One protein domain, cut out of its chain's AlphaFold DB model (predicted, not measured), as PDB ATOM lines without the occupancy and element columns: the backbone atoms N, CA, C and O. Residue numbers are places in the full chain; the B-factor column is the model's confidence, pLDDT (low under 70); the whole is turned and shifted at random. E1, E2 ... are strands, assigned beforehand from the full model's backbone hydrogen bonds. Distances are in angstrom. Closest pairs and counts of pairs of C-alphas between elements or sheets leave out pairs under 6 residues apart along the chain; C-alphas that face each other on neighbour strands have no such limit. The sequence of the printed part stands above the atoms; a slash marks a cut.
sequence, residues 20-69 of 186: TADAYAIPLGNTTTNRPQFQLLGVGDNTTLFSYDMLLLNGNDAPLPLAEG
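AT A GLANCE: This is residues 20 to 69 of the 186 residues of the protein "Tfp pilus assembly protein PilW" of Methylibium sp. T29 (UniProt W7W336). With little regular structure, this is a small three-stranded sheet at the end of a long tail, residues 20 to 38, of which 20 to 26 stick out free. The 50 printed residues include no named helix; E1, E2 and E3 follow in chain and sheet order, an antiparallel meander, each strand the antiparallel neighbour of the one before. The class is all strand, with 17 residues in named elements; the whole is extended, radius of gyration of the C-alphas 15.1 A, spanning 48 by 26 by 15 A.

IN THESE COORDINATES: Start at C-alpha 20, (186.758, 173.651, 170.717). Find E1, residues 39 to 44, 15.0 A long, from C-alpha 39 at (204.299, 162.168, 193.401). E2, residues 48 to 53, covers 16.5 A; E3, residues 64 to 68, covers 11.7 A to C-alpha 68 at (215.403, 151.176, 202.738).

HOW THE PARTS SIT: Hairpin E1 and E2 is antiparallel at 154 degrees; see N 42 and O 50, 3.1 A, within hydrogen-bond range. Hairpin E2 and E3 is antiparallel at 157 degrees, with N 51 and O 64 at 2.9 A.

THE WHOLE: The C-alphas farthest apart, Thr 20 and Gly 69, are 49.9 A apart. The printed part has no cut and no long link between strands; residues 20 to 25 have pLDDT under 70.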
ATOM      1  N   THR A  20     187.797 173.872 171.732       57.75
ATOM      2  CA  THR A  20     186.758 173.651 170.717       57.75
ATOM      3  C   THR A  20     185.430 173.199 171.347       57.75
ATOM      4  O   THR A  20     184.517 172.806 170.628       57.75
ATOM      5  N   ALA A  21     185.343 173.207 172.684       63.31
ATOM      6  CA  ALA A  21     184.219 172.773 173.523       63.31
ATOM      7  C   ALA A  21     184.316 173.423 174.924       63.31
ATOM      8  O   ALA A  21     185.196 174.258 175.143       63.31
ATOM      9  N   ASP A  22     183.469 173.026 175.880       64.88
ATOM     10  CA  ASP A  22     183.566 173.459 177.282       64.88
ATOM     11  C   ASP A  22     184.960 173.147 177.855       64.88
ATOM     12  O   ASP A  22     185.333 171.985 178.029       64.88
ATOM     13  N   ALA A  23     185.750 174.187 178.132       62.34
ATOM     14  CA  ALA A  23     187.053 174.057 178.774       62.34
ATOM     15  C   ALA A  23     187.006 174.519 180.221       62.34
ATOM     16  O   ALA A  23     186.497 175.590 180.547       62.34
ATOM     17  N   TYR A  24     187.633 173.717 181.075       64.00
ATOM     18  CA  TYR A  24     187.781 174.002 182.489       64.00
ATOM     19  C   TYR A  24     189.249 174.294 182.785       64.00
ATOM     20  O   TYR A  24     190.128 173.464 182.554       64.00
ATOM     21  N   ALA A  25     189.516 175.489 183.305       67.12
ATOM     22  CA  ALA A  25     190.815 175.851 183.848       67.12
ATOM     23  C   ALA A  25     190.834 175.496 185.334       67.12
ATOM     24  O   ALA A  25     190.107 176.103 186.120       67.12
ATOM     25  N   ILE A  26     191.660 174.527 185.730       71.38
ATOM     26  CA  ILE A  26     191.819 174.164 187.142       71.38
ATOM     27  C   ILE A  26     193.201 174.633 187.607       71.38
ATOM     28  O   ILE A  26     194.210 174.076 187.168       71.38
ATOM     29  N   PRO A  27     193.288 175.655 188.477       73.44
ATOM     30  CA  PRO A  27     194.560 176.056 189.054       73.44
ATOM     31  C   PRO A  27     195.040 174.963 190.015       73.44
ATOM     32  O   PRO A  27     194.395 174.681 191.020       73.44
ATOM     33  N   LEU A  28     196.186 174.352 189.713       76.19
ATOM     34  CA  LEU A  28     196.779 173.311 190.562       76.19
ATOM     35  C   LEU A  28     197.560 173.892 191.753       76.19
ATOM     36  O   LEU A  28     197.808 173.192 192.727       76.19
ATOM     37  N   GLY A  29     197.947 175.168 191.691       79.94
ATOM     38  CA  GLY A  29     198.723 175.843 192.730       79.94
ATOM     39  C   GLY A  29     199.709 176.853 192.145       79.94
ATOM     40  O   GLY A  29     199.519 177.340 191.032       79.94
ATOM     41  N   ASN A  30     200.763 177.179 192.895       75.75
ATOM     42  CA  ASN A  30     201.845 178.067 192.464       75.75
ATOM     43  C   ASN A  30     203.223 177.488 192.833       75.75
ATOM     44  O   ASN A  30     203.332 176.539 193.598       75.75
ATOM     45  N   THR A  31     204.302 178.072 192.325       75.19
ATOM     46  CA  THR A  31     205.668 177.569 192.545       75.19
ATOM     47  C   THR A  31     206.311 178.039 193.860       75.19
ATOM     48  O   THR A  31     207.467 177.708 194.126       75.19
ATOM     49  N   THR A  32     205.615 178.799 194.713       71.00
ATOM     50  CA  THR A  32     206.238 179.523 195.841       71.00
ATOM     51  C   THR A  32     205.591 179.273 197.203       71.00
ATOM     52  O   THR A  32     206.313 178.991 198.152       71.00
ATOM     53  N   THR A  33     204.265 179.336 197.325       74.75
ATOM     54  CA  THR A  33     203.526 179.216 198.597       74.75
ATOM     55  C   THR A  33     202.536 178.054 198.642       74.75
ATOM     56  O   THR A  33     202.198 177.595 199.727       74.75
ATOM     57  N   ASN A  34     202.088 177.553 197.490       77.12
ATOM     58  CA  ASN A  34     201.142 176.443 197.387       77.12
ATOM     59  C   ASN A  34     201.545 175.518 196.234       77.12
ATOM     60  O   ASN A  34     200.890 175.488 195.191       77.12
ATOM     61  N   ARG A  35     202.680 174.829 196.401       81.12
ATOM     62  CA  ARG A  35     203.224 173.930 195.378       81.12
ATOM     63  C   ARG A  35     202.328 172.704 195.230       81.12
ATOM     64  O   ARG A  35     202.206 171.961 196.207       81.12
ATOM     65  N   PRO A  36     201.737 172.455 194.044       85.69
ATOM     66  CA  PRO A  36     201.059 171.193 193.818       85.69
ATOM     67  C   PRO A  36     202.065 170.060 193.965       85.69
ATOM     68  O   PRO A  36     203.211 170.181 193.543       85.69
ATOM     69  N   GLN A  37     201.639 168.950 194.553       82.06
ATOM     70  CA  GLN A  37     202.461 167.752 194.623       82.06
ATOM     71  C   GLN A  37     201.837 166.695 193.739       82.06
ATOM     72  O   GLN A  37     200.687 166.309 193.947       82.06
ATOM     73  N   PHE A  38     202.612 166.209 192.770       87.56
ATOM     74  CA  PHE A  38     202.233 165.019 192.035       87.56
ATOM     75  C   PHE A  38     203.346 163.990 192.105       87.56
ATOM     76  O   PHE A  38     204.265 163.977 191.291       87.56
ATOM     77  N   GLN A  39     203.258 163.136 193.115       89.56
ATOM     78  CA  GLN A  39     204.299 162.168 193.401       89.56
ATOM     79  C   GLN A  39     203.954 160.803 192.822       89.56
ATOM     80  O   GLN A  39     202.825 160.325 192.940       89.56
ATOM     81  N   LEU A  40     204.955 160.171 192.224       91.38
ATOM     82  CA  LEU A  40     204.972 158.744 191.966       91.38
ATOM     83  C   LEU A  40     205.801 158.082 193.065       91.38
ATOM     84  O   LEU A  40     206.926 158.503 193.330       91.38
ATOM     85  N   LEU A  41     205.242 157.058 193.704       93.19
ATOM     86  CA  LEU A  41     205.943 156.226 194.677       93.19
ATOM     87  C   LEU A  41     206.186 154.853 194.061       93.19
ATOM     88  O   LEU A  41     205.287 154.285 193.441       93.19
ATOM     89  N   GLY A  42     207.383 154.315 194.250       93.81
ATOM     90  CA  GLY A  42     207.749 153.015 193.704       93.81
ATOM     91  C   GLY A  42     208.868 152.361 194.492       93.81
ATOM     92  O   GLY A  42     209.673 153.036 195.127       93.81
ATOM     93  N   VAL A  43     208.908 151.034 194.459       95.06
ATOM     94  CA  VAL A  43     210.012 150.262 195.031       95.06
ATOM     95  C   VAL A  43     210.993 149.961 193.911       95.06
ATOM     96  O   VAL A  43     210.613 149.352 192.912       95.06
ATOM     97  N   GLY A  44     212.224 150.433 194.065       91.19
ATOM     98  CA  GLY A  44     213.318 150.174 193.138       91.19
ATOM     99  C   GLY A  44     214.210 149.030 193.607       91.19
ATOM    100  O   GLY A  44     213.859 148.246 194.496       91.19
ATOM    101  N   ASP A  45     215.401 148.971 193.020       88.50
ATOM    102  CA  ASP A  45     216.416 147.986 193.375       88.50
ATOM    103  C   ASP A  45     216.801 148.056 194.861       88.50
ATOM    104  O   ASP A  45     216.572 149.042 195.574       88.50
ATOM    105  N   ASN A  46     217.376 146.956 195.351       88.69
ATOM    106  CA  ASN A  46     217.850 146.825 196.729       88.69
ATOM    107  C   ASN A  46     216.773 147.084 197.797       88.69
ATOM    108  O   ASN A  46     217.112 147.393 198.937       88.69
ATOM    109  N   THR A  47     215.487 146.901 197.472       91.88
ATOM    110  CA  THR A  47     214.358 147.112 198.399       91.88
ATOM    111  C   THR A  47     214.276 148.556 198.902       91.88
ATOM    112  O   THR A  47     214.069 148.806 200.088       91.88
ATOM    113  N   THR A  48     214.502 149.516 198.009       94.69
ATOM    114  CA  THR A  48     214.463 150.941 198.349       94.69
ATOM    115  C   THR A  48     213.174 151.563 197.829       94.69
ATOM    116  O   THR A  48     212.837 151.431 196.654       94.69
ATOM    117  N   LEU A  49     212.439 152.244 198.703       95.25
ATOM    118  CA  LEU A  49     211.300 153.069 198.327       95.25
ATOM    119  C   LEU A  49     211.809 154.395 197.770       95.25
ATOM    120  O   LEU A  49     212.570 155.096 198.434       95.25
ATOM    121  N   PHE A  50     211.326 154.757 196.591       95.56
ATOM    122  CA  PHE A  50     211.607 156.018 195.929       95.56
ATOM    123  C   PHE A  50     210.341 156.859 195.795       95.56
ATOM    124  O   PHE A  50     209.237 156.331 195.626       95.56
ATOM    125  N   SER A  51     210.523 158.175 195.813       94.12
ATOM    126  CA  SER A  51     209.546 159.138 195.319       94.12
ATOM    127  C   SER A  51     210.072 159.860 194.091       94.12
ATOM    128  O   SER A  51     211.268 160.096 193.944       94.12
ATOM    129  N   TYR A  52     209.169 160.231 193.198       92.62
ATOM    130  CA  TYR A  52     209.483 161.015 192.017       92.62
ATOM    131  C   TYR A  52     208.438 162.118 191.850       92.62
ATOM    132  O   TYR A  52     207.237 161.837 191.834       92.62
ATOM    133  N   ASP A  53     208.886 163.372 191.768       91.19
ATOM    134  CA  ASP A  53     208.011 164.520 191.525       91.19
ATOM    135  C   ASP A  53     207.746 164.656 190.023       91.19
ATOM    136  O   ASP A  53     208.597 165.104 189.262       91.19
ATOM    137  N   MET A  54     206.536 164.306 189.594       89.75
ATOM    138  CA  MET A  54     206.152 164.365 188.186       89.75
ATOM    139  C   MET A  54     205.923 165.782 187.662       89.75
ATOM    140  O   MET A  54     205.747 165.945 186.455       89.75
ATOM    141  N   LEU A  55     205.850 166.789 188.536       88.12
ATOM    142  CA  LEU A  55     205.752 168.185 188.111       88.12
ATOM    143  C   LEU A  55     207.121 168.862 188.042       88.12
ATOM    144  O   LEU A  55     207.193 169.994 187.568       88.12
ATOM    145  N   LEU A  56     208.183 168.183 188.500       86.81
ATOM    146  CA  LEU A  56     209.560 168.678 188.503       86.81
ATOM    147  C   LEU A  56     209.677 170.085 189.117       86.81
ATOM    148  O   LEU A  56     210.513 170.897 188.716       86.81
ATOM    149  N   LEU A  57     208.837 170.400 190.110       82.19
ATOM    150  CA  LEU A  57     208.735 171.746 190.692       82.19
ATOM    151  C   LEU A  57     209.958 172.109 191.538       82.19
ATOM    152  O   LEU A  57     210.190 173.279 191.847       82.19
ATOM    153  N   ASN A  58     210.726 171.102 191.942       78.44
ATOM    154  CA  ASN A  58     212.012 171.241 192.615       78.44
ATOM    155  C   ASN A  58     213.207 171.259 191.639       78.44
ATOM    156  O   ASN A  58     214.336 171.395 192.100       78.44
ATOM    157  N   GLY A  59     212.974 171.125 190.326       81.50
ATOM    158  CA  GLY A  59     214.019 171.066 189.301       81.50
ATOM    159  C   GLY A  59     214.857 169.783 189.310       81.50
ATOM    160  O   GLY A  59     215.876 169.735 188.627       81.50
ATOM    161  N   ASN A  60     214.461 168.763 190.078       83.81
ATOM    162  CA  ASN A  60     215.172 167.493 190.179       83.81
ATOM    163  C   ASN A  60     214.443 166.403 189.393       83.81
ATOM    164  O   ASN A  60     213.445 165.853 189.858       83.81
ATOM    165  N   ASP A  61     214.989 166.065 188.229       89.19
ATOM    166  CA  ASP A  61     214.505 164.988 187.363       89.19
ATOM    167  C   ASP A  61     215.181 163.654 187.710       89.19
ATOM    168  O   ASP A  61     215.879 163.033 186.911       89.19
ATOM    169  N   ALA A  62     215.062 163.259 188.977       90.19
ATOM    170  CA  ALA A  62     215.602 162.001 189.469       90.19
ATOM    171  C   ALA A  62     214.739 161.446 190.612       90.19
ATOM    172  O   ALA A  62     214.284 162.220 191.464       90.19
ATOM    173  N   PRO A  63     214.531 160.117 190.681       91.25
ATOM    174  CA  PRO A  63     213.914 159.483 191.839       91.25
ATOM    175  C   PRO A  63     214.721 159.754 193.115       91.25
ATOM    176  O   PRO A  63     215.942 159.598 193.138       91.25
ATOM    177  N   LEU A  64     214.037 160.136 194.188       92.50
ATOM    178  CA  LEU A  64     214.618 160.398 195.500       92.50
ATOM    179  C   LEU A  64     214.397 159.186 196.420       92.50
ATOM    180  O   LEU A  64     213.245 158.779 196.597       92.50
ATOM    181  N   PRO A  65     215.449 158.604 197.028       94.19
ATOM    182  CA  PRO A  65     215.277 157.530 197.998       94.19
ATOM    183  C   PRO A  65     214.592 158.060 199.265       94.19
ATOM    184  O   PRO A  65     214.994 159.079 199.824       94.19
ATOM    185  N   LEU A  66     213.554 157.358 199.718       93.50
ATOM    186  CA  LEU A  66     212.788 157.680 200.924       93.50
ATOM    187  C   LEU A  66     213.101 156.740 202.088       93.50
ATOM    188  O   LEU A  66     213.217 157.191 203.225       93.50
ATOM    189  N   ALA A  67     213.177 155.435 201.818       93.44
ATOM    190  CA  ALA A  67     213.372 154.419 202.846       93.44
ATOM    191  C   ALA A  67     214.004 153.152 202.266       93.44
ATOM    192  O   ALA A  67     213.678 152.743 201.153       93.44
ATOM    193  N   GLU A  68     214.856 152.497 203.049       93.31
ATOM    194  CA  GLU A  68     215.403 151.176 202.738       93.31
ATOM    195  C   GLU A  68     214.575 150.059 203.386       93.31
ATOM    196  O   GLU A  68     213.797 150.283 204.316       93.31
ATOM    197  N   GLY A  69     214.757 148.831 202.901       92.56
ATOM    198  CA  GLY A  69     214.095 147.645 203.440       92.56
ATOM    199  C   GLY A  69     212.633 147.510 203.020       92.56
ATOM    200  O   GLY A  69     211.939 146.643 203.537       92.56
TER     201      GLY A  69